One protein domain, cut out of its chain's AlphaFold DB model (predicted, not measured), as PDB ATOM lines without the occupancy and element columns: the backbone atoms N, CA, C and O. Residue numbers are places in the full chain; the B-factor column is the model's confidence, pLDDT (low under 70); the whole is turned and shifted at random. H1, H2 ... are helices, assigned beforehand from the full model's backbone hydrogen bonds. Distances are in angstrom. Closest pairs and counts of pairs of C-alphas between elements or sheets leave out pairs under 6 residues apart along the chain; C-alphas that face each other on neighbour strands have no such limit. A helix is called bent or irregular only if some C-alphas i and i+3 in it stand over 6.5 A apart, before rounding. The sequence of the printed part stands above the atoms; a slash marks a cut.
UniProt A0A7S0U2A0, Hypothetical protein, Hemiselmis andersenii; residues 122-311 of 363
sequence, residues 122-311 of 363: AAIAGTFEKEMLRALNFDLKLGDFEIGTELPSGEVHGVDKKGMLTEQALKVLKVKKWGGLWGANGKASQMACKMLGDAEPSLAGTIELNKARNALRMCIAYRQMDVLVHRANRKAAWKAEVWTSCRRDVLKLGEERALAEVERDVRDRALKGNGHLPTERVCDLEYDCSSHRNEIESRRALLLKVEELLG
ATOM      1  N   ALA A 122     -32.312  19.661  12.616       89.56
ATOM      2  CA  ALA A 122     -33.405  18.820  13.101       89.56
ATOM      3  C   ALA A 122     -34.773  19.514  12.976       89.56
ATOM      4  O   ALA A 122     -35.711  18.919  12.445       89.56
ATOM      5  N   ALA A 123     -34.879  20.777  13.402       89.31
ATOM      6  CA  ALA A 123     -36.112  21.556  13.279       89.31
ATOM      7  C   ALA A 123     -36.431  21.890  11.811       89.31
ATOM      8  O   ALA A 123     -37.582  21.799  11.386       89.31
ATOM      9  N   ILE A 124     -35.409  22.199  11.002       94.31
ATOM     10  CA  ILE A 124     -35.580  22.433   9.559       94.31
ATOM     11  C   ILE A 124     -36.136  21.177   8.875       94.31
ATOM     12  O   ILE A 124     -37.087  21.265   8.095       94.31
ATOM     13  N   ALA A 125     -35.607  19.996   9.204       94.69
ATOM     14  CA  ALA A 125     -36.143  18.738   8.701       94.69
ATOM     15  C   ALA A 125     -37.615  18.533   9.098       94.69
ATOM     16  O   ALA A 125     -38.396  18.062   8.271       94.69
ATOM     17  N   GLY A 126     -38.007  18.915  10.319       92.50
ATOM     18  CA  GLY A 126     -39.398  18.888  10.776       92.50
ATOM     19  C   GLY A 126     -40.326  19.828  10.002       92.50
ATOM     20  O   GLY A 126     -41.458  19.456   9.691       92.50
ATOM     21  N   THR A 127     -39.857  21.012   9.606       93.50
ATOM     22  CA  THR A 127     -40.622  21.915   8.727       93.50
ATOM     23  C   THR A 127     -40.927  21.253   7.384       93.50
ATOM     24  O   THR A 127     -42.083  21.237   6.958       93.50
ATOM     25  N   PHE A 128     -39.931  20.618   6.763       96.62
ATOM     26  CA  PHE A 128     -40.130  19.888   5.511       96.62
ATOM     27  C   PHE A 128     -41.003  18.633   5.669       96.62
ATOM     28  O   PHE A 128     -41.728  18.264   4.747       96.62
ATOM     29  N   GLU A 129     -40.995  17.984   6.837       95.38
ATOM     30  CA  GLU A 129     -41.953  16.913   7.141       95.38
ATOM     31  C   GLU A 129     -43.388  17.428   7.131       95.38
ATOM     32  O   GLU A 129     -44.240  16.826   6.477       95.38
ATOM     33  N   LYS A 130     -43.649  18.561   7.793       94.56
ATOM     34  CA  LYS A 130     -44.973  19.195   7.791       94.56
ATOM     35  C   LYS A 130     -45.394  19.587   6.376       94.56
ATOM     36  O   LYS A 130     -46.502  19.263   5.964       94.56
ATOM     37  N   GLU A 131     -44.511  20.213   5.599       96.19
ATOM     38  CA  GLU A 131     -44.790  20.563   4.198       96.19
ATOM     39  C   GLU A 131     -45.139  19.348   3.338       96.19
ATOM     40  O   GLU A 131     -46.116  19.377   2.588       96.19
ATOM     41  N   MET A 132     -44.383  18.259   3.481       97.19
ATOM     42  CA  MET A 132     -44.659  17.012   2.777       97.19
ATOM     43  C   MET A 132     -46.032  16.450   3.158       97.19
ATOM     44  O   MET A 132     -46.804  16.071   2.280       97.19
ATOM     45  N   LEU A 133     -46.374  16.438   4.448       97.06
ATOM     46  CA  LEU A 133     -47.672  15.949   4.911       97.06
ATOM     47  C   LEU A 133     -48.830  16.828   4.421       97.06
ATOM     48  O   LEU A 133     -49.848  16.287   3.992       97.06
ATOM     49  N   ARG A 134     -48.670  18.159   4.396       96.38
ATOM     50  CA  ARG A 134     -49.661  19.068   3.790       96.38
ATOM     51  C   ARG A 134     -49.869  18.751   2.312       96.38
ATOM     52  O   ARG A 134     -51.008  18.617   1.879       96.38
ATOM     53  N   ALA A 135     -48.782  18.556   1.564       96.69
ATOM     54  CA  ALA A 135     -48.845  18.166   0.157       96.69
ATOM     55  C   ALA A 135     -49.501  16.788  -0.044       96.69
ATOM     56  O   ALA A 135     -50.088  16.535  -1.085       96.69
ATOM     57  N   LEU A 136     -49.465  15.902   0.957       96.06
ATOM     58  CA  LEU A 136     -50.192  14.628   0.958       96.06
ATOM     59  C   LEU A 136     -51.629  14.723   1.514       96.06
ATOM     60  O   LEU A 136     -52.246  13.689   1.788       96.06
ATOM     61  N   ASN A 137     -52.179  15.934   1.661       95.06
ATOM     62  CA  ASN A 137     -53.513  16.211   2.207       95.06
ATOM     63  C   ASN A 137     -53.738  15.664   3.629       95.06
ATOM     64  O   ASN A 137     -54.840  15.226   3.971       95.06
ATOM     65  N   PHE A 138     -52.704  15.665   4.473       96.06
ATOM     66  CA  PHE A 138     -52.910  15.461   5.904       96.06
ATOM     67  C   PHE A 138     -53.523  16.708   6.532       96.06
ATOM     68  O   PHE A 138     -53.084  17.829   6.275       96.06
ATOM     69  N   ASP A 139     -54.506  16.493   7.402       94.06
ATOM     70  CA  ASP A 139     -54.959  17.526   8.321       94.06
ATOM     71  C   ASP A 139     -53.971  17.598   9.486       94.06
ATOM     72  O   ASP A 139     -53.802  16.624  10.222       94.06
ATOM     73  N   LEU A 140     -53.267  18.723   9.596       94.69
ATOM     74  CA  LEU A 140     -52.293  18.977  10.655       94.69
ATOM     75  C   LEU A 140     -52.882  19.828  11.787       94.69
ATOM     76  O   LEU A 140     -52.131  20.285  12.647       94.69
ATOM     77  N   LYS A 141     -54.200  20.068  11.809       95.12
ATOM     78  CA  LYS A 141     -54.850  20.844  12.869       95.12
ATOM     79  C   LYS A 141     -55.176  19.986  14.085       95.12
ATOM     80  O   LYS A 141     -55.804  18.935  13.983       95.12
ATOM     81  N   LEU A 142     -54.801  20.480  15.258       93.88
ATOM     82  CA  LEU A 142     -55.214  19.953  16.551       93.88
ATOM     83  C   LEU A 142     -56.014  21.047  17.265       93.88
ATOM     84  O   LEU A 142     -55.442  21.993  17.798       93.88
ATOM     85  N   GLY A 143     -57.343  20.950  17.247       92.50
ATOM     86  CA  GLY A 143     -58.193  22.080  17.639       92.50
ATOM     87  C   GLY A 143     -58.032  23.242  16.654       92.50
ATOM     88  O   GLY A 143     -58.066  23.027  15.442       92.50
ATOM     89  N   ASP A 144     -57.819  24.453  17.167       93.69
ATOM     90  CA  ASP A 144     -57.730  25.671  16.348       93.69
ATOM     91  C   ASP A 144     -56.334  25.930  15.761       93.69
ATOM     92  O   ASP A 144     -56.180  26.744  14.848       93.69
ATOM     93  N   PHE A 145     -55.316  25.215  16.246       93.69
ATOM     94  CA  PHE A 145     -53.919  25.446  15.889       93.69
ATOM     95  C   PHE A 145     -53.329  24.282  15.098       93.69
ATOM     96  O   PHE A 145     -53.681  23.114  15.280       93.69
ATOM     97  N   GLU A 146     -52.383  24.599  14.223       93.25
ATOM     98  CA  GLU A 146     -51.592  23.590  13.532       93.25
ATOM     99  C   GLU A 146     -50.544  22.976  14.474       93.25
ATOM    100  O   GLU A 146     -49.899  23.680  15.256       93.25
ATOM    101  N   ILE A 147     -50.341  21.663  14.380       92.12
ATOM    102  CA  ILE A 147     -49.303  20.945  15.125       92.12
ATOM    103  C   ILE A 147     -47.920  21.533  14.793       92.12
ATOM    104  O   ILE A 147     -47.547  21.702  13.630       92.12
ATOM    105  N   GLY A 148     -47.127  21.812  15.825       87.56
ATOM    106  CA  GLY A 148     -45.811  22.431  15.693       87.56
ATOM    107  C   GLY A 148     -45.836  23.964  15.646       87.56
ATOM    108  O   GLY A 148     -44.793  24.557  15.380       87.56
ATOM    109  N   THR A 149     -46.997  24.596  15.854       90.25
ATOM    110  CA  THR A 149     -47.121  26.055  16.028       90.25
ATOM    111  C   THR A 149     -46.688  26.452  17.432       90.25
ATOM    112  O   THR A 149     -47.103  25.820  18.399       90.25
ATOM    113  N   GLU A 150     -45.878  27.499  17.555       88.62
ATOM    114  CA  GLU A 150     -45.541  28.085  18.852       88.62
ATOM    115  C   GLU A 150     -46.711  28.931  19.369       88.62
ATOM    116  O   GLU A 150     -47.243  29.786  18.658       88.62
ATOM    117  N   LEU A 151     -47.149  28.649  20.593       88.00
ATOM    118  CA  LEU A 151     -48.226  29.367  21.267       88.00
ATOM    119  C   LEU A 151     -47.673  30.590  22.014       88.00
ATOM    120  O   LEU A 151     -46.493  30.610  22.359       88.00
ATOM    121  N   PRO A 152     -48.514  31.583  22.369       88.00
ATOM    122  CA  PRO A 152     -48.085  32.724  23.186       88.00
ATOM    123  C   PRO A 152     -47.466  32.341  24.542       88.00
ATOM    124  O   PRO A 152     -46.726  33.129  25.121       88.00
ATOM    125  N   SER A 153     -47.749  31.135  25.047       87.19
ATOM    126  CA  SER A 153     -47.121  30.568  26.248       87.19
ATOM    127  C   SER A 153     -45.662  30.127  26.045       87.19
ATOM    128  O   SER A 153     -45.004  29.770  27.018       87.19
ATOM    129  N   GLY A 154     -45.159  30.116  24.805       83.25
ATOM    130  CA  GLY A 154     -43.863  29.549  24.416       83.25
ATOM    131  C   GLY A 154     -43.877  28.025  24.230       83.25
ATOM    132  O   GLY A 154     -42.852  27.428  23.907       83.25
ATOM    133  N   GLU A 155     -45.021  27.366  24.433       86.38
ATOM    134  CA  GLU A 155     -45.170  25.932  24.180       86.38
ATOM    135  C   GLU A 155     -45.422  25.651  22.694       86.38
ATOM    136  O   GLU A 155     -46.059  26.435  21.990       86.38
ATOM    137  N   VAL A 156     -44.957  24.498  22.211       87.75
ATOM    138  CA  VAL A 156     -45.180  24.068  20.826       87.75
ATOM    139  C   VAL A 156     -46.411  23.168  20.771       87.75
ATOM    140  O   VAL A 156     -46.429  22.070  21.323       87.75
ATOM    141  N   HIS A 157     -47.456  23.618  20.084       92.25
ATOM    142  CA  HIS A 157     -48.754  22.952  20.078       92.25
ATOM    143  C   HIS A 157     -48.700  21.541  19.484       92.25
ATOM    144  O   HIS A 157     -48.164  21.328  18.396       92.25
ATOM    145  N   GLY A 158     -49.290  20.563  20.175       90.81
ATOM    146  CA  GLY A 158     -49.290  19.162  19.738       90.81
ATOM    147  C   GLY A 158     -47.919  18.474  19.798       90.81
ATOM    148  O   GLY A 158     -47.772  17.367  19.274       90.81
ATOM    149  N   VAL A 159     -46.933  19.106  20.441       89.75
ATOM    150  CA  VAL A 159     -45.568  18.605  20.600       89.75
ATOM    151  C   VAL A 159     -45.182  18.653  22.085       89.75
ATOM    152  O   VAL A 159     -45.520  19.597  22.790       89.75
ATOM    153  N   ASP A 160     -44.516  17.622  22.595       86.56
ATOM    154  CA  ASP A 160     -44.048  17.585  23.981       86.56
ATOM    155  C   ASP A 160     -42.733  18.368  24.177       86.56
ATOM    156  O   ASP A 160     -42.117  18.874  23.237       86.56
ATOM    157  N   LYS A 161     -42.254  18.433  25.425       79.88
ATOM    158  CA  LYS A 161     -41.005  19.132  25.779       79.88
ATOM    159  C   LYS A 161     -39.751  18.556  25.105       79.88
ATOM    160  O   LYS A 161     -38.720  19.219  25.099       79.88
ATOM    161  N   LYS A 162     -39.818  17.334  24.571       74.00
ATOM    162  CA  LYS A 162     -38.727  16.679  23.834       74.00
ATOM    163  C   LYS A 162     -38.817  16.934  22.328       74.00
ATOM    164  O   LYS A 162     -37.944  16.504  21.584       74.00
ATOM    165  N   GLY A 163     -39.846  17.641  21.862       75.75
ATOM    166  CA  GLY A 163     -40.080  17.859  20.441       75.75
ATOM    167  C   GLY A 163     -40.872  16.730  19.777       75.75
ATOM    168  O   GLY A 163     -41.002  16.749  18.560       75.75
ATOM    169  N   MET A 164     -41.417  15.774  20.537       81.56
ATOM    170  CA  MET A 164     -42.179  14.629  20.027       81.56
ATOM    171  C   MET A 164     -43.655  14.956  19.839       81.56
ATOM    172  O   MET A 164     -44.233  15.682  20.637       81.56
ATOM    173  N   LEU A 165     -44.318  14.338  18.858       88.62
ATOM    174  CA  LEU A 165     -45.776  14.443  18.760       88.62
ATOM    175  C   LEU A 165     -46.475  13.859  19.989       88.62
ATOM    176  O   LEU A 165     -46.208  12.720  20.382       88.62
ATOM    177  N   THR A 166     -47.432  14.610  20.526       92.56
ATOM    178  CA  THR A 166     -48.315  14.124  21.591       92.56
ATOM    179  C   THR A 166     -49.268  13.047  21.066       92.56
ATOM    180  O   THR A 166     -49.513  12.925  19.862       92.56
ATOM    181  N   GLU A 167     -49.871  12.271  21.971       93.19
ATOM    182  CA  GLU A 167     -50.874  11.261  21.604       93.19
ATOM    183  C   GLU A 167     -52.045  11.867  20.810       93.19
ATOM    184  O   GLU A 167     -52.521  11.287  19.831       93.19
ATOM    185  N   GLN A 168     -52.465  13.081  21.173       94.31
ATOM    186  CA  GLN A 168     -53.522  13.806  20.470       94.31
ATOM    187  C   GLN A 168     -53.111  14.166  19.036       94.31
ATOM    188  O   GLN A 168     -53.893  13.960  18.105       94.31
ATOM    189  N   ALA A 169     -51.874  14.628  18.831       93.94
ATOM    190  CA  ALA A 169     -51.340  14.904  17.499       93.94
ATOM    191  C   ALA A 169     -51.236  13.623  16.647       93.94
ATOM    192  O   ALA A 169     -51.628  13.611  15.480       93.94
ATOM    193  N   LEU A 170     -50.797  12.505  17.233       93.94
ATOM    194  CA  LEU A 170     -50.774  11.205  16.548       93.94
ATOM    195  C   LEU A 170     -52.184  10.743  16.138       93.94
ATOM    196  O   LEU A 170     -52.373  10.221  15.033       93.94
ATOM    197  N   LYS A 171     -53.190  10.992  16.986       95.25
ATOM    198  CA  LYS A 171     -54.600  10.698  16.696       95.25
ATOM    199  C   LYS A 171     -55.132  11.522  15.521       95.25
ATOM    200  O   LYS A 171     -55.796  10.947  14.657       95.25
ATOM    201  N   VAL A 172     -54.796  12.813  15.441       94.88
ATOM    202  CA  VAL A 172     -55.109  13.680  14.283       94.88
ATOM    203  C   VAL A 172     -54.519  13.096  12.995       94.88
ATOM    204  O   VAL A 172     -55.226  12.932  11.999       94.88
ATOM    205  N   LEU A 173     -53.264  12.645  13.044       94.50
ATOM    206  CA  LEU A 173     -52.584  11.987  11.920       94.50
ATOM    207  C   LEU A 173     -53.075  10.553  11.643       94.50
ATOM    208  O   LEU A 173     -52.643   9.917  10.675       94.50
ATOM    209  N   LYS A 174     -54.001  10.036  12.459       96.25
ATOM    210  CA  LYS A 174     -54.585   8.689  12.364       96.25
ATOM    211  C   LYS A 174     -53.523   7.585  12.426       96.25
ATOM    212  O   LYS A 174     -53.601   6.603  11.680       96.25
ATOM    213  N   VAL A 175     -52.541   7.739  13.314       95.00
ATOM    214  CA  VAL A 175     -51.491   6.749  13.597       95.00
ATOM    215  C   VAL A 175     -51.378   6.497  15.101       95.00
ATOM    216  O   VAL A 175     -51.622   7.382  15.906       95.00
ATOM    217  N   LYS A 176     -50.998   5.275  15.499       90.75
ATOM    218  CA  LYS A 176     -50.812   4.920  16.924       90.75
ATOM    219  C   LYS A 176     -49.457   5.356  17.485       90.75
ATOM    220  O   LYS A 176     -49.311   5.544  18.682       90.75
ATOM    221  N   LYS A 177     -48.445   5.435  16.623       90.44
ATOM    222  CA  LYS A 177     -47.067   5.785  16.977       90.44
ATOM    223  C   LYS A 177     -46.392   6.475  15.807       90.44
ATOM    224  O   LYS A 177     -46.725   6.183  14.657       90.44
ATOM    225  N   TRP A 178     -45.398   7.303  16.108       86.56
ATOM    226  CA  TRP A 178     -44.616   8.071  15.136       86.56
ATOM    227  C   TRP A 178     -44.129   7.235  13.943       86.56
ATOM    228  O   TRP A 178     -44.402   7.561  12.792       86.56
ATOM    229  N   GLY A 179     -43.507   6.081  14.207       88.00
ATOM    230  CA  GLY A 179     -43.007   5.192  13.153       88.00
ATOM    231  C   GLY A 179     -44.081   4.645  12.200       88.00
ATOM    232  O   GLY A 179     -43.745   4.218  11.105       88.00
ATOM    233  N   GLY A 180     -45.367   4.670  12.576       91.50
ATOM    234  CA  GLY A 180     -46.474   4.258  11.704       91.50
ATOM    235  C   GLY A 180     -46.824   5.275  10.609       91.50
ATOM    236  O   GLY A 180     -47.548   4.944   9.668       91.50
ATOM    237  N   LEU A 181     -46.320   6.505  10.714       93.69
ATOM    238  CA  LEU A 181     -46.488   7.536   9.692       93.69
ATOM    239  C   LEU A 181     -45.584   7.281   8.478       93.69
ATOM    240  O   LEU A 181     -46.008   7.473   7.336       93.69
ATOM    241  N   TRP A 182     -44.370   6.800   8.744       94.44
ATOM    242  CA  TRP A 182     -43.247   6.732   7.809       94.44
ATOM    243  C   TRP A 182     -43.056   5.343   7.187       94.44
ATOM    244  O   TRP A 182     -43.675   4.360   7.589       94.44
ATOM    245  N   GLY A 183     -42.152   5.248   6.210       93.56
ATOM    246  CA  GLY A 183     -41.832   3.995   5.529       93.56
ATOM    247  C   GLY A 183     -42.697   3.717   4.301       93.56
ATOM    248  O   GLY A 183     -43.715   4.364   4.058       93.56
ATOM    249  N   ALA A 184     -42.301   2.695   3.539       93.19
ATOM    250  CA  ALA A 184     -42.975   2.304   2.298       93.19
ATOM    251  C   ALA A 184     -44.440   1.867   2.507       93.19
ATOM    252  O   ALA A 184     -45.256   2.018   1.603       93.19
ATOM    253  N   ASN A 185     -44.781   1.380   3.704       94.81
ATOM    254  CA  ASN A 185     -46.132   0.938   4.083       94.81
ATOM    255  C   ASN A 185     -46.798   1.860   5.121       94.81
ATOM    256  O   ASN A 185     -47.882   1.552   5.624       94.81
ATOM    257  N   GLY A 186     -46.144   2.974   5.463       96.31
ATOM    258  CA  GLY A 186     -46.643   3.932   6.442       96.31
ATOM    259  C   GLY A 186     -47.873   4.684   5.956       96.31
ATOM    260  O   GLY A 186     -48.232   4.661   4.773       96.31
ATOM    261  N   LYS A 187     -48.508   5.411   6.877       97.00
ATOM    262  CA  LYS A 187     -49.694   6.219   6.572       97.00
ATOM    263  C   LYS A 187     -49.443   7.228   5.447       97.00
ATOM    264  O   LYS A 187     -50.312   7.390   4.593       97.00
ATOM    265  N   ALA A 188     -48.270   7.863   5.413       97.06
ATOM    266  CA  ALA A 188     -47.906   8.805   4.354       97.06
ATOM    267  C   ALA A 188     -47.858   8.131   2.973       97.06
ATOM    268  O   ALA A 188     -48.413   8.657   2.013       97.06
ATOM    269  N   SER A 189     -47.310   6.915   2.881       96.50
ATOM    270  CA  SER A 189     -47.285   6.157   1.622       96.50
ATOM    271  C   SER A 189     -48.693   5.788   1.144       96.50
ATOM    272  O   SER A 189     -49.019   5.932  -0.033       96.50
ATOM    273  N   GLN A 190     -49.577   5.396   2.066       96.06
ATOM    274  CA  GLN A 190     -50.979   5.119   1.739       96.06
ATOM    275  C   GLN A 190     -51.696   6.361   1.192       96.06
ATOM    276  O   GLN A 190     -52.497   6.246   0.267       96.06
ATOM    277  N   MET A 191     -51.417   7.545   1.746       95.75
ATOM    278  CA  MET A 191     -51.976   8.808   1.249       95.75
ATOM    279  C   MET A 191     -51.416   9.176  -0.127       95.75
ATOM    280  O   MET A 191     -52.191   9.537  -1.008       95.75
ATOM    281  N   ALA A 192     -50.110   8.991  -0.350       95.06
ATOM    282  CA  ALA A 192     -49.490   9.169  -1.661       95.06
ATOM    283  C   ALA A 192     -50.118   8.258  -2.731       95.06
ATOM    284  O   ALA A 192     -50.440   8.725  -3.820       95.06
ATOM    285  N   CYS A 193     -50.375   6.984  -2.407       93.44
ATOM    286  CA  CYS A 193     -51.062   6.061  -3.319       93.44
ATOM    287  C   CYS A 193     -52.491   6.538  -3.631       93.44
ATOM    288  O   CYS A 193     -52.885   6.608  -4.791       93.44
ATOM    289  N   LYS A 194     -53.259   6.927  -2.602       92.50
ATOM    290  CA  LYS A 194     -54.635   7.430  -2.771       92.50
ATOM    291  C   LYS A 194     -54.713   8.687  -3.630       92.50
ATOM    292  O   LYS A 194     -55.698   8.870  -4.335       92.50
ATOM    293  N   MET A 195     -53.698   9.545  -3.567       90.31
ATOM    294  CA  MET A 195     -53.648  10.799  -4.316       90.31
ATOM    295  C   MET A 195     -53.609  10.596  -5.836       90.31
ATOM    296  O   MET A 195     -54.103  11.444  -6.577       90.31
ATOM    297  N   LEU A 196     -53.049   9.475  -6.299       84.50
ATOM    298  CA  LEU A 196     -53.003   9.135  -7.722       84.50
ATOM    299  C   LEU A 196     -54.222   8.326  -8.195       84.50
ATOM    300  O   LEU A 196     -54.473   8.277  -9.395       84.50
ATOM    301  N   GLY A 197     -55.023   7.771  -7.280       74.62
ATOM    302  CA  GLY A 197     -56.205   6.970  -7.613       74.62
ATOM    303  C   GLY A 197     -55.888   5.671  -8.372       74.62
ATOM    304  O   GLY A 197     -54.741   5.388  -8.707       74.62
ATOM    305  N   ASP A 198     -56.925   4.870  -8.641       66.69
ATOM    306  CA  ASP A 198     -56.779   3.537  -9.257       66.69
ATOM    307  C   ASP A 198     -56.787   3.554 -10.800       66.69
ATOM    308  O   ASP A 198     -56.433   2.555 -11.421       66.69
ATOM    309  N   ALA A 199     -57.222   4.654 -11.433       59.72
ATOM    310  CA  ALA A 199     -57.531   4.677 -12.868       59.72
ATOM    311  C   ALA A 199     -56.550   5.513 -13.705       59.72
ATOM    312  O   ALA A 199     -56.061   4.997 -14.700       59.72
ATOM    313  N   GLU A 200     -56.228   6.748 -13.299       69.44
ATOM    314  CA  GLU A 200     -55.099   7.544 -13.808       69.44
ATOM    315  C   GLU A 200     -54.769   8.683 -12.821       69.44
ATOM    316  O   GLU A 200     -55.691   9.321 -12.298       69.44
ATOM    317  N   PRO A 201     -53.477   8.990 -12.590       79.25
ATOM    318  CA  PRO A 201     -53.077  10.097 -11.735       79.25
ATOM    319  C   PRO A 201     -53.549  11.432 -12.308       79.25
ATOM    320  O   PRO A 201     -53.131  11.859 -13.384       79.25
ATOM    321  N   SER A 202     -54.394  12.138 -11.556       86.38
ATOM    322  CA  SER A 202     -54.768  13.506 -11.917       86.38
ATOM    323  C   SER A 202     -53.525  14.407 -11.979       86.38
ATOM    324  O   SER A 202     -52.577  14.244 -11.201       86.38
ATOM    325  N   LEU A 203     -53.530  15.401 -12.875       89.25
ATOM    326  CA  LEU A 203     -52.442  16.385 -12.959       89.25
ATOM    327  C   LEU A 203     -52.231  17.096 -11.613       89.25
ATOM    328  O   LEU A 203     -51.096  17.268 -11.179       89.25
ATOM    329  N   ALA A 204     -53.323  17.449 -10.926       90.06
ATOM    330  CA  ALA A 204     -53.276  18.063  -9.603       90.06
ATOM    331  C   ALA A 204     -52.612  17.142  -8.566       90.06
ATOM    332  O   ALA A 204     -51.675  17.563  -7.891       90.06
ATOM    333  N   GLY A 205     -53.022  15.871  -8.497       91.31
ATOM    334  CA  GLY A 205     -52.403  14.884  -7.608       91.31
ATOM    335  C   GLY A 205     -50.922  14.660  -7.917       91.31
ATOM    336  O   GLY A 205     -50.109  14.555  -7.007       91.31
ATOM    337  N   THR A 206     -50.541  14.681  -9.195       92.88
ATOM    338  CA  THR A 206     -49.136  14.579  -9.620       92.88
ATOM    339  C   THR A 206     -48.314  15.791  -9.173       92.88
ATOM    340  O   THR A 206     -47.170  15.635  -8.743       92.88
ATOM    341  N   ILE A 207     -48.868  17.005  -9.262       94.62
ATOM    342  CA  ILE A 207     -48.210  18.234  -8.796       94.62
ATOM    343  C   ILE A 207     -47.993  18.181  -7.281       94.62
ATOM    344  O   ILE A 207     -46.874  18.415  -6.820       94.62
ATOM    345  N   GLU A 208     -49.023  17.828  -6.514       95.69
ATOM    346  CA  GLU A 208     -48.921  17.713  -5.057       95.69
ATOM    347  C   GLU A 208     -47.952  16.601  -4.637       95.69
ATOM    348  O   GLU A 208     -47.089  16.812  -3.784       95.69
ATOM    349  N   LEU A 209     -47.967  15.457  -5.322       95.62
ATOM    350  CA  LEU A 209     -47.020  14.379  -5.058       95.62
ATOM    351  C   LEU A 209     -45.566  14.779  -5.377       95.62
ATOM    352  O   LEU A 209     -44.644  14.393  -4.658       95.62
ATOM    353  N   ASN A 210     -45.337  15.606  -6.404       96.50
ATOM    354  CA  ASN A 210     -44.019  16.194  -6.669       96.50
ATOM    355  C   ASN A 210     -43.578  17.164  -5.559       96.50
ATOM    356  O   ASN A 210     -42.402  17.153  -5.184       96.50
ATOM    357  N   LYS A 211     -44.490  17.979  -5.010       97.75
ATOM    358  CA  LYS A 211     -44.192  18.839  -3.850       97.75
ATOM    359  C   LYS A 211     -43.817  17.995  -2.634       97.75
ATOM    360  O   LYS A 211     -42.774  18.241  -2.029       97.75
ATOM    361  N   ALA A 212     -44.599  16.952  -2.348       97.81
ATOM    362  CA  ALA A 212     -44.320  16.000  -1.279       97.81
ATOM    363  C   ALA A 212     -42.944  15.336  -1.456       97.81
ATOM    364  O   ALA A 212     -42.160  15.287  -0.509       97.81
ATOM    365  N   ARG A 213     -42.605  14.898  -2.678       97.69
ATOM    366  CA  ARG A 213     -41.279  14.348  -3.009       97.69
ATOM    367  C   ARG A 213     -40.161  15.336  -2.681       97.69
ATOM    368  O   ARG A 213     -39.182  14.957  -2.044       97.69
ATOM    369  N   ASN A 214     -40.282  16.583  -3.134       98.06
ATOM    370  CA  ASN A 214     -39.242  17.592  -2.938       98.06
ATOM    371  C   ASN A 214     -39.051  17.909  -1.450       98.06
ATOM    372  O   ASN A 214     -37.925  17.858  -0.968       98.06
ATOM    373  N   ALA A 215     -40.136  18.130  -0.706       98.12
ATOM    374  CA  ALA A 215     -40.071  18.338   0.737       98.12
ATOM    375  C   ALA A 215     -39.456  17.121   1.460       98.12
ATOM    376  O   ALA A 215     -38.584  17.269   2.313       98.12
ATOM    377  N   LEU A 216     -39.801  15.894   1.055       97.62
ATOM    378  CA  LEU A 216     -39.212  14.683   1.630       97.62
ATOM    379  C   LEU A 216     -37.705  14.558   1.358       97.62
ATOM    380  O   LEU A 216     -36.958  14.162   2.255       97.62
ATOM    381  N   ARG A 217     -37.238  14.929   0.157       98.06
ATOM    382  CA  ARG A 217     -35.799  15.009  -0.155       98.06
ATOM    383  C   ARG A 217     -35.092  15.984   0.783       98.06
ATOM    384  O   ARG A 217     -34.066  15.629   1.356       98.06
ATOM    385  N   MET A 218     -35.662  17.168   0.988       98.00
ATOM    386  CA  MET A 218     -35.095  18.183   1.883       98.00
ATOM    387  C   MET A 218     -35.044  17.702   3.333       98.00
ATOM    388  O   MET A 218     -34.006  17.805   3.984       98.00
ATOM    389  N   CYS A 219     -36.121  17.085   3.815       96.44
ATOM    390  CA  CYS A 219     -36.160  16.459   5.132       96.44
ATOM    391  C   CYS A 219     -35.013  15.448   5.321       96.44
ATOM    392  O   CYS A 219     -34.276  15.515   6.306       96.44
ATOM    393  N   ILE A 220     -34.830  14.533   4.364       97.06
ATOM    394  CA  ILE A 220     -33.759  13.528   4.411       97.06
ATOM    395  C   ILE A 220     -32.381  14.200   4.389       97.06
ATOM    396  O   ILE A 220     -31.507  13.809   5.164       97.06
ATOM    397  N   ALA A 221     -32.190  15.216   3.545       97.12
ATOM    398  CA  ALA A 221     -30.931  15.945   3.440       97.12
ATOM    399  C   ALA A 221     -30.529  16.584   4.779       97.12
ATOM    400  O   ALA A 221     -29.422  16.340   5.258       97.12
ATOM    401  N   TYR A 222     -31.429  17.329   5.426       96.00
ATOM    402  CA  TYR A 222     -31.140  17.974   6.712       96.00
ATOM    403  C   TYR A 222     -30.939  16.968   7.851       96.00
ATOM    404  O   TYR A 222     -30.043  17.145   8.677       96.00
ATOM    405  N   ARG A 223     -31.685  15.854   7.869       94.25
ATOM    406  CA  ARG A 223     -31.425  14.763   8.826       94.25
ATOM    407  C   ARG A 223     -30.038  14.160   8.637       94.25
ATOM    408  O   ARG A 223     -29.344  13.912   9.618       94.25
ATOM    409  N   GLN A 224     -29.613  13.962   7.391       95.50
ATOM    410  CA  GLN A 224     -28.265  13.482   7.107       95.50
ATOM    411  C   GLN A 224     -27.202  14.509   7.502       95.50
ATOM    412  O   GLN A 224     -26.153  14.128   8.011       95.50
ATOM    413  N   MET A 225     -27.453  15.807   7.314       95.00
ATOM    414  CA  MET A 225     -26.541  16.844   7.798       95.00
ATOM    415  C   MET A 225     -26.351  16.757   9.317       95.00
ATOM    416  O   MET A 225     -25.217  16.834   9.783       95.00
ATOM    417  N   ASP A 226     -27.414  16.515  10.085       91.44
ATOM    418  CA  ASP A 226     -27.309  16.326  11.537       91.44
ATOM    419  C   ASP A 226     -26.458  15.093  11.904       91.44
ATOM    420  O   ASP A 226     -25.577  15.181  12.761       91.44
ATOM    421  N   VAL A 227     -26.605  13.982  11.168       91.88
ATOM    422  CA  VAL A 227     -25.732  12.797  11.300       91.88
ATOM    423  C   VAL A 227     -24.268  13.141  11.010       91.88
ATOM    424  O   VAL A 227     -23.374  12.749  11.759       91.88
ATOM    425  N   LEU A 228     -23.995  13.899   9.947       92.19
ATOM    426  CA  LEU A 228     -22.628  14.286   9.583       92.19
ATOM    427  C   LEU A 228     -21.983  15.191  10.632       92.19
ATOM    428  O   LEU A 228     -20.804  15.019  10.950       92.19
ATOM    429  N   VAL A 229     -22.754  16.114  11.202       90.62
ATOM    430  CA  VAL A 229     -22.305  16.951  12.318       90.62
ATOM    431  C   VAL A 229     -22.010  16.087  13.540       90.62
ATOM    432  O   VAL A 229     -20.952  16.248  14.147       90.62
ATOM    433  N   HIS A 230     -22.892  15.140  13.870       86.88
ATOM    434  CA  HIS A 230     -22.693  14.219  14.986       86.88
ATOM    435  C   HIS A 230     -21.400  13.399  14.824       86.88
ATOM    436  O   HIS A 230     -20.565  13.377  15.732       86.88
ATOM    437  N   ARG A 231     -21.170  12.815  13.638       87.94
ATOM    438  CA  ARG A 231     -19.926  12.095  13.300       87.94
ATOM    439  C   ARG A 231     -18.690  12.983  13.466       87.94
ATOM    440  O   ARG A 231     -17.718  12.579  14.105       87.94
ATOM    441  N   ALA A 232     -18.720  14.197  12.915       85.62
ATOM    442  CA  ALA A 232     -17.593  15.127  12.972       85.62
ATOM    443  C   ALA A 232     -17.285  15.586  14.407       85.62
ATOM    444  O   ALA A 232     -16.124  15.635  14.814       85.62
ATOM    445  N   ASN A 233     -18.315  15.874  15.202       81.56
ATOM    446  CA  ASN A 233     -18.141  16.351  16.568       81.56
ATOM    447  C   ASN A 233     -17.631  15.278  17.524       81.56
ATOM    448  O   ASN A 233     -16.828  15.566  18.412       81.56
ATOM    449  N   ARG A 234     -18.061  14.028  17.326       76.56
ATOM    450  CA  ARG A 234     -17.561  12.902  18.113       76.56
ATOM    451  C   ARG A 234     -16.057  12.712  17.899       76.56
ATOM    452  O   ARG A 234     -15.334  12.517  18.872       76.56
ATOM    453  N   LYS A 235     -15.566  12.892  16.662       77.50
ATOM    454  CA  LYS A 235     -14.121  12.930  16.351       77.50
ATOM    455  C   LYS A 235     -13.393  14.089  17.054       77.50
ATOM    456  O   LYS A 235     -12.203  13.978  17.333       77.50
ATOM    457  N   ALA A 236     -14.096  15.176  17.372       76.75
ATOM    458  CA  ALA A 236     -13.546  16.373  18.009       76.75
ATOM    459  C   ALA A 236     -13.752  16.458  19.538       76.75
ATOM    460  O   ALA A 236     -13.472  17.505  20.129       76.75
ATOM    461  N   ALA A 237     -14.217  15.381  20.180       76.88
ATOM    462  CA  ALA A 237     -14.457  15.311  21.625       76.88
ATOM    463  C   ALA A 237     -15.422  16.391  22.173       76.88
ATOM    464  O   ALA A 237     -15.205  16.922  23.260       76.88
ATOM    465  N   TRP A 238     -16.502  16.689  21.441       74.31
ATOM    466  CA  TRP A 238     -17.664  17.445  21.947       74.31
ATOM    467  C   TRP A 238     -17.405  18.889  22.418       74.31
ATOM    468  O   TRP A 238     -18.003  19.356  23.386       74.31
ATOM    469  N   LYS A 239     -16.552  19.642  21.719       80.25
ATOM    470  CA  LYS A 239     -16.354  21.077  22.004       80.25
ATOM    471  C   LYS A 239     -17.410  21.939  21.304       80.25
ATOM    472  O   LYS A 239     -17.603  21.816  20.096       80.25
ATOM    473  N   ALA A 240     -18.052  22.852  22.035       76.81
ATOM    474  CA  ALA A 240     -19.158  23.674  21.528       76.81
ATOM    475  C   ALA A 240     -18.772  24.578  20.337       76.81
ATOM    476  O   ALA A 240     -19.546  24.722  19.384       76.81
ATOM    477  N   GLU A 241     -17.563  25.152  20.329       79.56
ATOM    478  CA  GLU A 241     -17.100  25.955  19.190       79.56
ATOM    479  C   GLU A 241     -16.893  25.086  17.944       79.56
ATOM    480  O   GLU A 241     -17.202  25.504  16.822       79.56
ATOM    481  N   VAL A 242     -16.418  23.852  18.147       80.81
ATOM    482  CA  VAL A 242     -16.217  22.882  17.068       80.81
ATOM    483  C   VAL A 242     -17.559  22.432  16.506       80.81
ATOM    484  O   VAL A 242     -17.716  22.431  15.291       80.81
ATOM    485  N   TRP A 243     -18.556  22.172  17.356       82.25
ATOM    486  CA  TRP A 243     -19.920  21.839  16.931       82.25
ATOM    487  C   TRP A 243     -20.497  22.873  15.962       82.25
ATOM    488  O   TRP A 243     -20.962  22.533  14.872       82.25
ATOM    489  N   THR A 244     -20.410  24.153  16.326       86.50
ATOM    490  CA  THR A 244     -20.950  25.243  15.503       86.50
ATOM    491  C   THR A 244     -20.188  25.384  14.184       86.50
ATOM    492  O   THR A 244     -20.800  25.598  13.135       86.50
ATOM    493  N   SER A 245     -18.858  25.237  14.204       89.62
ATOM    494  CA  SER A 245     -18.058  25.233  12.973       89.62
ATOM    495  C   SER A 245     -18.414  24.048  12.075       89.62
ATOM    496  O   SER A 245     -18.640  24.244  10.884       89.62
ATOM    497  N   CYS A 246     -18.549  22.845  12.641       89.69
ATOM    498  CA  CYS A 246     -18.951  21.643  11.914       89.69
ATOM    499  C   CYS A 246     -20.324  21.813  11.260       89.69
ATOM    500  O   CYS A 246     -20.467  21.472  10.090       89.69
ATOM    501  N   ARG A 247     -21.314  22.390  11.958       91.69
ATOM    502  CA  ARG A 247     -22.627  22.703  11.364       91.69
ATOM    503  C   ARG A 247     -22.497  23.625  10.157       91.69
ATOM    504  O   ARG A 247     -23.040  23.317   9.100       91.69
ATOM    505  N   ARG A 248     -21.717  24.703  10.271       94.31
ATOM    506  CA  ARG A 248     -21.461  25.613   9.141       94.31
ATOM    507  C   ARG A 248     -20.767  24.915   7.973       94.31
ATOM    508  O   ARG A 248     -21.105  25.180   6.824       94.31
ATOM    509  N   ASP A 249     -19.803  24.043   8.241       93.25
ATOM    510  CA  ASP A 249     -19.073  23.336   7.186       93.25
ATOM    511  C   ASP A 249     -19.929  22.263   6.506       93.25
ATOM    512  O   ASP A 249     -19.880  22.133   5.284       93.25
ATOM    513  N   VAL A 250     -20.777  21.564   7.264       93.75
ATOM    514  CA  VAL A 250     -21.760  20.623   6.716       93.75
ATOM    515  C   VAL A 250     -22.817  21.351   5.884       93.75
ATOM    516  O   VAL A 250     -23.128  20.889   4.790       93.75
ATOM    517  N   LEU A 251     -23.306  22.516   6.323       94.62
ATOM    518  CA  LEU A 251     -24.255  23.320   5.542       94.62
ATOM    519  C   LEU A 251     -23.683  23.696   4.163       94.62
ATOM    520  O   LEU A 251     -24.379  23.604   3.153       94.62
ATOM    521  N   LYS A 252     -22.388  24.042   4.090       95.38
ATOM    522  CA  LYS A 252     -21.700  24.355   2.821       95.38
ATOM    523  C   LYS A 252     -21.613  23.170   1.855       95.38
ATOM    524  O   LYS A 252     -21.420  23.401   0.664       95.38
ATOM    525  N   LEU A 253     -21.724  21.922   2.330       92.38
ATOM    526  CA  LEU A 253     -21.755  20.747   1.447       92.38
ATOM    527  C   LEU A 253     -22.986  20.770   0.533       92.38
ATOM    528  O   LEU A 253     -22.918  20.281  -0.596       92.38
ATOM    529  N   GLY A 254     -24.088  21.347   1.019       94.12
ATOM    530  CA  GLY A 254     -25.359  21.417   0.316       94.12
ATOM    531  C   GLY A 254     -26.160  20.113   0.346       94.12
ATOM    532  O   GLY A 254     -25.669  19.028   0.668       94.12
ATOM    533  N   GLU A 255     -27.433  20.237  -0.014       95.50
ATOM    534  CA  GLU A 255     -28.445  19.181   0.114       95.50
ATOM    535  C   GLU A 255     -28.154  17.969  -0.772       95.50
ATOM    536  O   GLU A 255     -28.212  16.833  -0.308       95.50
ATOM    537  N   GLU A 256     -27.768  18.188  -2.031       96.06
ATOM    538  CA  GLU A 256     -27.467  17.097  -2.969       96.06
ATOM    539  C   GLU A 256     -26.281  16.247  -2.502       96.06
ATOM    540  O   GLU A 256     -26.270  15.026  -2.677       96.06
ATOM    541  N   ARG A 257     -25.289  16.864  -1.847       96.31
ATOM    542  CA  ARG A 257     -24.171  16.113  -1.276       96.31
ATOM    543  C   ARG A 257     -24.603  15.318  -0.050       96.31
ATOM    544  O   ARG A 257     -24.159  14.181   0.096       96.31
ATOM    545  N   ALA A 258     -25.470  15.882   0.791       96.38
ATOM    546  CA  ALA A 258     -26.055  15.162   1.916       96.38
ATOM    547  C   ALA A 258     -26.868  13.949   1.430       96.38
ATOM    548  O   ALA A 258     -26.644  12.837   1.898       96.38
ATOM    549  N   LEU A 259     -27.720  14.109   0.413       96.69
ATOM    550  CA  LEU A 259     -28.470  13.002  -0.194       96.69
ATOM    551  C   LEU A 259     -27.553  11.926  -0.791       96.69
ATOM    552  O   LEU A 259     -27.769  10.734  -0.572       96.69
ATOM    553  N   ALA A 260     -26.490  12.323  -1.495       96.12
ATOM    554  CA  ALA A 260     -25.503  11.377  -2.013       96.12
ATOM    555  C   ALA A 260     -24.802  10.585  -0.893       96.12
ATOM    556  O   ALA A 260     -24.463   9.414  -1.081       96.12
ATOM    557  N   GLU A 261     -24.598  11.202   0.272       96.38
ATOM    558  CA  GLU A 261     -24.020  10.539   1.438       96.38
ATOM    559  C   GLU A 261     -24.997   9.546   2.082       96.38
ATOM    560  O   GLU A 261     -24.555   8.486   2.512       96.38
ATOM    561  N   VAL A 262     -26.315   9.796   2.046       95.94
ATOM    562  CA  VAL A 262     -27.326   8.787   2.429       95.94
ATOM    563  C   VAL A 262     -27.210   7.543   1.548       95.94
ATOM    564  O   VAL A 262     -27.121   6.424   2.050       95.94
ATOM    565  N   GLU A 263     -27.162   7.718   0.225       95.12
ATOM    566  CA  GLU A 263     -27.019   6.596  -0.718       95.12
ATOM    567  C   GLU A 263     -25.692   5.851  -0.542       95.12
ATOM    568  O   GLU A 263     -25.593   4.638  -0.752       95.12
ATOM    569  N   ARG A 264     -24.641   6.576  -0.161       95.06
ATOM    570  CA  ARG A 264     -23.356   5.981   0.187       95.06
ATOM    571  C   ARG A 264     -23.447   5.180   1.484       95.06
ATOM    572  O   ARG A 264     -23.000   4.040   1.498       95.06
ATOM    573  N   ASP A 265     -24.047   5.731   2.536       94.94
ATOM    574  CA  ASP A 265     -24.233   5.052   3.821       94.94
ATOM    575  C   ASP A 265     -25.028   3.750   3.657       94.94
ATOM    576  O   ASP A 265     -24.622   2.714   4.178       94.94
ATOM    577  N   VAL A 266     -26.119   3.771   2.882       92.44
ATOM    578  CA  VAL A 266     -26.929   2.576   2.591       92.44
ATOM    579  C   VAL A 266     -26.096   1.495   1.896       92.44
ATOM    580  O   VAL A 266     -26.116   0.337   2.316       92.44
ATOM    581  N   ARG A 267     -25.335   1.860   0.854       92.38
ATOM    582  CA  ARG A 267     -24.461   0.912   0.140       92.38
ATOM    583  C   ARG A 267     -23.365   0.359   1.039       92.38
ATOM    584  O   ARG A 267     -23.141  -0.847   1.048       92.38
ATOM    585  N   ASP A 268     -22.710   1.216   1.809       94.00
ATOM    586  CA  ASP A 268     -21.612   0.799   2.670       94.00
ATOM    587  C   ASP A 268     -22.120  -0.126   3.787       94.00
ATOM    588  O   ASP A 268     -21.536  -1.183   4.017       94.00
ATOM    589  N   ARG A 269     -23.272   0.157   4.411       90.75
ATOM    590  CA  ARG A 269     -23.874  -0.767   5.393       90.75
ATOM    591  C   ARG A 269     -24.175  -2.143   4.796       90.75
ATOM    592  O   ARG A 269     -23.911  -3.144   5.458       90.75
ATOM    593  N   ALA A 270     -24.645  -2.210   3.548       89.69
ATOM    594  CA  ALA A 270     -24.846  -3.484   2.852       89.69
ATOM    595  C   ALA A 270     -23.525  -4.243   2.594       89.69
ATOM    596  O   ALA A 270     -23.516  -5.471   2.557       89.69
ATOM    597  N   LEU A 271     -22.404  -3.528   2.449       87.88
ATOM    598  CA  LEU A 271     -21.068  -4.097   2.236       87.88
ATOM    599  C   LEU A 271     -20.301  -4.399   3.530       87.88
ATOM    600  O   LEU A 271     -19.324  -5.151   3.484       87.88
ATOM    601  N   LYS A 272     -20.713  -3.838   4.675       82.69
ATOM    602  CA  LYS A 272     -20.012  -3.970   5.963       82.69
ATOM    603  C   LYS A 272     -19.781  -5.435   6.361       82.69
ATOM    604  O   LYS A 272     -18.717  -5.753   6.880       82.69
ATOM    605  N   GLY A 273     -20.717  -6.333   6.041       74.38
ATOM    606  CA  GLY A 273     -20.588  -7.776   6.295       74.38
ATOM    607  C   GLY A 273     -19.546  -8.500   5.431       74.38
ATOM    608  O   GLY A 273     -19.122  -9.594   5.782       74.38
ATOM    609  N   ASN A 274     -19.091  -7.886   4.336       79.25
ATOM    610  CA  ASN A 274     -18.185  -8.513   3.372       79.25
ATOM    611  C   ASN A 274     -16.714  -8.099   3.568       79.25
ATOM    612  O   ASN A 274     -15.868  -8.530   2.792       79.25
ATOM    613  N   GLY A 275     -16.388  -7.235   4.538       75.62
ATOM    614  CA  GLY A 275     -15.001  -6.835   4.845       75.62
ATOM    615  C   GLY A 275     -14.328  -5.896   3.829       75.62
ATOM    616  O   GLY A 275     -13.114  -5.738   3.859       75.62
ATOM    617  N   HIS A 276     -15.089  -5.266   2.928       83.38
ATOM    618  CA  HIS A 276     -14.545  -4.436   1.837       83.38
ATOM    619  C   HIS A 276     -14.455  -2.933   2.159       83.38
ATOM    620  O   HIS A 276     -14.068  -2.143   1.298       83.38
ATOM    621  N   LEU A 277     -14.836  -2.506   3.366       91.75
ATOM    622  CA  LEU A 277     -14.837  -1.090   3.734       91.75
ATOM    623  C   LEU A 277     -13.545  -0.677   4.451       91.75
ATOM    624  O   LEU A 277     -13.086  -1.406   5.332       91.75
ATOM    625  N   PRO A 278     -12.994   0.517   4.155       91.50
ATOM    626  CA  PRO A 278     -11.936   1.107   4.969       91.50
ATOM    627  C   PRO A 278     -12.363   1.232   6.437       91.50
ATOM    628  O   PRO A 278     -13.498   1.625   6.711       91.50
ATOM    629  N   THR A 279     -11.445   0.977   7.374       89.94
ATOM    630  CA  THR A 279     -11.716   1.023   8.824       89.94
ATOM    631  C   THR A 279     -12.359   2.334   9.262       89.94
ATOM    632  O   THR A 279     -13.346   2.312   9.986       89.94
ATOM    633  N   GLU A 280     -11.866   3.474   8.767       88.94
ATOM    634  CA  GLU A 280     -12.438   4.786   9.095       88.94
ATOM    635  C   GLU A 280     -13.925   4.872   8.726       88.94
ATOM    636  O   GLU A 280     -14.733   5.385   9.499       88.94
ATOM    637  N   ARG A 281     -14.307   4.307   7.578       92.25
ATOM    638  CA  ARG A 281     -15.697   4.309   7.128       92.25
ATOM    639  C   ARG A 281     -16.569   3.379   7.965       92.25
ATOM    640  O   ARG A 281     -17.726   3.698   8.215       92.25
ATOM    641  N   VAL A 282     -16.028   2.244   8.404       90.88
ATOM    642  CA  VAL A 282     -16.727   1.356   9.341       90.88
ATOM    643  C   VAL A 282     -17.009   2.089  10.650       90.88
ATOM    644  O   VAL A 282     -18.152   2.064  11.102       90.88
ATOM    645  N   CYS A 283     -16.017   2.801  11.194       88.62
ATOM    646  CA  CYS A 283     -16.185   3.615  12.395       88.62
ATOM    647  C   CYS A 283     -17.235   4.715  12.191       88.62
ATOM    648  O   CYS A 283     -18.123   4.862  13.025       88.62
ATOM    649  N   ASP A 284     -17.201   5.442  11.068       90.06
ATOM    650  CA  ASP A 284     -18.199   6.479  10.766       90.06
ATOM    651  C   ASP A 284     -19.636   5.932  10.782       90.06
ATOM    652  O   ASP A 284     -20.525   6.569  11.341       90.06
ATOM    653  N   LEU A 285     -19.862   4.736  10.225       89.94
ATOM    654  CA  LEU A 285     -21.178   4.084  10.221       89.94
ATOM    655  C   LEU A 285     -21.593   3.532  11.592       89.94
ATOM    656  O   LEU A 285     -22.783   3.367  11.849       89.94
ATOM    657  N   GLU A 286     -20.635   3.193  12.456       86.94
ATOM    658  CA  GLU A 286     -20.888   2.762  13.841       86.94
ATOM    659  C   GLU A 286     -21.206   3.929  14.766       86.94
ATOM    660  O   GLU A 286     -21.895   3.751  15.767       86.94
ATOM    661  N   TYR A 287     -20.734   5.123  14.417       83.81
ATOM    662  CA  TYR A 287     -21.043   6.347  15.143       83.81
ATOM    663  C   TYR A 287     -22.416   6.929  14.822       83.81
ATOM    664  O   TYR A 287     -22.822   7.890  15.475       83.81
ATOM    665  N   ASP A 288     -23.144   6.349  13.871       82.75
ATOM    666  CA  ASP A 288     -24.531   6.720  13.622       82.75
ATOM    667  C   ASP A 288     -25.408   6.340  14.807       82.75
ATOM    668  O   ASP A 288     -25.528   5.161  15.155       82.75
ATOM    669  N   CYS A 289     -26.104   7.325  15.372       80.69
ATOM    670  CA  CYS A 289     -27.177   7.019  16.299       80.69
ATOM    671  C   CYS A 289     -28.262   6.214  15.564       80.69
ATOM    672  O   CYS A 289     -28.711   6.556  14.461       80.69
ATOM    673  N   SER A 290     -28.678   5.104  16.180       83.38
ATOM    674  CA  SER A 290     -29.663   4.198  15.585       83.38
ATOM    675  C   SER A 290     -31.005   4.895  15.342       83.38
ATOM    676  O   SER A 290     -31.699   4.536  14.390       83.38
ATOM    677  N   SER A 291     -31.355   5.910  16.144       82.62
ATOM    678  CA  SER A 291     -32.567   6.709  15.943       82.62
ATOM    679  C   SER A 291     -32.501   7.495  14.627       82.62
ATOM    680  O   SER A 291     -33.377   7.302  13.783       82.62
ATOM    681  N   HIS A 292     -31.440   8.276  14.368       84.88
ATOM    682  CA  HIS A 292     -31.265   8.995  13.095       84.88
ATOM    683  C   HIS A 292     -31.309   8.064  11.897       84.88
ATOM    684  O   HIS A 292     -31.986   8.359  10.911       84.88
ATOM    685  N   ARG A 293     -30.607   6.930  11.989       88.56
ATOM    686  CA  ARG A 293     -30.584   5.939  10.914       88.56
ATOM    687  C   ARG A 293     -31.995   5.461  10.587       88.56
ATOM    688  O   ARG A 293     -32.395   5.513   9.427       88.56
ATOM    689  N   ASN A 294     -32.762   5.055  11.596       88.81
ATOM    690  CA  ASN A 294     -34.128   4.566  11.409       88.81
ATOM    691  C   ASN A 294     -35.057   5.660  10.843       88.81
ATOM    692  O   ASN A 294     -35.898   5.391   9.980       88.81
ATOM    693  N   GLU A 295     -34.902   6.908  11.292       89.75
ATOM    694  CA  GLU A 295     -35.676   8.042  10.778       89.75
ATOM    695  C   GLU A 295     -35.346   8.321   9.296       89.75
ATOM    696  O   GLU A 295     -36.260   8.500   8.486       89.75
ATOM    697  N   ILE A 296     -34.068   8.300   8.906       94.12
ATOM    698  CA  ILE A 296     -33.635   8.491   7.512       94.12
ATOM    699  C   ILE A 296     -34.096   7.328   6.629       94.12
ATOM    700  O   ILE A 296     -34.658   7.558   5.560       94.12
ATOM    701  N   GLU A 297     -33.911   6.082   7.065       94.25
ATOM    702  CA  GLU A 297     -34.266   4.893   6.282       94.25
ATOM    703  C   GLU A 297     -35.776   4.796   6.036       94.25
ATOM    704  O   GLU A 297     -36.203   4.519   4.913       94.25
ATOM    705  N   SER A 298     -36.602   5.101   7.042       94.81
ATOM    706  CA  SER A 298     -38.062   5.120   6.884       94.81
ATOM    707  C   SER A 298     -38.540   6.223   5.927       94.81
ATOM    708  O   SER A 298     -39.425   5.983   5.101       94.81
ATOM    709  N   ARG A 299     -37.931   7.413   5.955       96.12
ATOM    710  CA  ARG A 299     -38.235   8.497   5.000       96.12
ATOM    711  C   ARG A 299     -37.739   8.186   3.601       96.12
ATOM    712  O   ARG A 299     -38.458   8.429   2.640       96.12
ATOM    713  N   ARG A 300     -36.557   7.587   3.476       96.12
ATOM    714  CA  ARG A 300     -36.022   7.130   2.193       96.12
ATOM    715  C   ARG A 300     -36.913   6.060   1.570       96.12
ATOM    716  O   ARG A 300     -37.191   6.123   0.379       96.12
ATOM    717  N   ALA A 301     -37.408   5.109   2.360       96.06
ATOM    718  CA  ALA A 301     -38.350   4.103   1.875       96.06
ATOM    719  C   ALA A 301     -39.658   4.735   1.359       96.06
ATOM    720  O   ALA A 301     -40.179   4.307   0.332       96.06
ATOM    721  N   LEU A 302     -40.159   5.779   2.030       97.00
ATOM    722  CA  LEU A 302     -41.284   6.574   1.533       97.00
ATOM    723  C   LEU A 302     -40.922   7.337   0.247       97.00
ATOM    724  O   LEU A 302     -41.711   7.333  -0.692       97.00
ATOM    725  N   LEU A 303     -39.736   7.949   0.174       97.06
ATOM    726  CA  LEU A 303     -39.279   8.698  -1.000       97.06
ATOM    727  C   LEU A 303     -39.221   7.807  -2.239       97.06
ATOM    728  O   LEU A 303     -39.807   8.157  -3.257       97.06
ATOM    729  N   LEU A 304     -38.605   6.629  -2.121       95.50
ATOM    730  CA  LEU A 304     -38.541   5.657  -3.213       95.50
ATOM    731  C   LEU A 304     -39.937   5.239  -3.679       95.50
ATOM    732  O   LEU A 304     -40.165   5.091  -4.877       95.50
ATOM    733  N   LYS A 305     -40.884   5.089  -2.745       95.31
ATOM    734  CA  LYS A 305     -42.272   4.765  -3.083       95.31
ATOM    735  C   LYS A 305     -42.966   5.911  -3.821       95.31
ATOM    736  O   LYS A 305     -43.668   5.677  -4.798       95.31
ATOM    737  N   VAL A 306     -42.757   7.150  -3.387       95.06
ATOM    738  CA  VAL A 306     -43.278   8.346  -4.064       95.06
ATOM    739  C   VAL A 306     -42.672   8.500  -5.465       95.06
ATOM    740  O   VAL A 306     -43.384   8.819  -6.412       95.06
ATOM    741  N   GLU A 307     -41.376   8.243  -5.624       95.00
ATOM    742  CA  GLU A 307     -40.691   8.292  -6.921       95.00
ATOM    743  C   GLU A 307     -41.178   7.188  -7.872       95.00
ATOM    744  O   GLU A 307     -41.421   7.472  -9.046       95.00
ATOM    745  N   GLU A 308     -41.414   5.974  -7.360       93.31
ATOM    746  CA  GLU A 308     -42.060   4.882  -8.101       93.31
ATOM    747  C   GLU A 308     -43.439   5.310  -8.624       93.31
ATOM    748  O   GLU A 308     -43.721   5.167  -9.813       93.31
ATOM    749  N   LEU A 309     -44.274   5.889  -7.754       92.19
ATOM    750  CA  LEU A 309     -45.612   6.380  -8.102       92.19
ATOM    751  C   LEU A 309     -45.581   7.483  -9.174       92.19
ATOM    752  O   LEU A 309     -46.470   7.555 -10.017       92.19
ATOM    753  N   LEU A 310     -44.541   8.318  -9.179       92.69
ATOM    754  CA  LEU A 310     -44.324   9.355 -10.191       92.69
ATOM    755  C   LEU A 310     -43.711   8.819 -11.500       92.69
ATOM    756  O   LEU A 310     -43.440   9.603 -12.413       92.69
ATOM    757  N   GLY A 311     -43.446   7.513 -11.605       91.25
ATOM    758  CA  GLY A 311     -42.775   6.916 -12.763       91.25
ATOM    759  C   GLY A 311     -41.323   7.378 -12.930       91.25
ATOM    760  O   GLY A 311     -40.758   7.293 -14.025       91.25
TER     761      GLY A 311
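What this domain is: This is residues 122 to 311 of the 363 residues of the protein "Hypothetical protein" of Hemiselmis andersenii (UniProt A0A7S0U2A0). One long helix, H4, is the spine of this domain: H1 and H8 run alongside it with H3 near its first residues, H6 crosses it steeply at residues 217 to 225 and leads to H7, and H5 folds back along its residues 225 to 233 in a helical hairpin. The short helix H2 and the looping residues 136 to 166 lie away from this core on the H1 side. The printed part has 190 residues with eight named helices, H1 to H8 in chain order, and no named strand, an all-helix class. It is compact, with a radius of gyration of the C-alphas of 18.1 A and spans of 49 by 46 by 29 A.

Where its parts are: Find C-alpha 122 at (-33.405, 18.820, 13.101); from there H1 runs through residues 122 to 135, 20.2 A. H2 is residues 167 to 172 and H3 residues 187 to 196. At C-alpha 203, (-52.442, 16.385, -12.959), H4 begins, and it runs 48.4 A to residue 235. H5 is residues 240 to 253, 20.5 A. H6, residues 255 to 274, 29.7 A, has a kink of 26 degrees near residue 268 and is only just irregular: C-alphas 270 and 273 are 7.0 A apart. H7 is residues 279 to 286. H8, residues 290 to 309, 28.6 A, ends with C-alpha 309 at (-45.612, 6.380, -8.102).

How they stand to each other: Start at H4, the hub, which touches five helices. H1 touches it at a shallow tilt of 12 degrees, opposite ways, the closest C-alphas being those of Met 132 and Ala 212, 4.2 A apart. H3, H4 and H8 form an up-and-down bundle, each running against the one before it. H8 touches H4 at a shallow tilt of 24 degrees, closest at the C-alphas of Ile 220 and Ile 296, 5.9 A. H3 touches residues 205 to 209 of H4, closest at Met 195 and Gly 205, C-alphas 5.4 A apart; the two are a hairpin. H5 and H4 are a hairpin too, at a steep tilt of 40 degrees, with the C-alphas of Asn 233 and Trp 243 closest at 5.8 A. H6 touches H4 with residues 255 to 262 alone, at a steep tilt of 67 degrees; the C-alphas of Ala 221 and Ala 258 are closest, 5.2 A. H6 and H7 only just touch, with 3 pairs of C-alphas within 8 A, closest at Lys 272 and Val 282, 7.1 A. H2 touches no helix. Every O i to N i+4 pair is within hydrogen-bond range in H1, H2, H4, H5, H7 and H8; in H3 it is 5 of 6 and in H6 14 of 16.

The domain as a whole: The C-alphas farthest apart, of Ala 199 and Lys 239, are 56.4 A apart. The printed part has no cut. The links H1 to H2 and H2 to H3 are long. Look for low confidence at residues 198 to 200, under 70; the mean pLDDT of the printed part is 90.6.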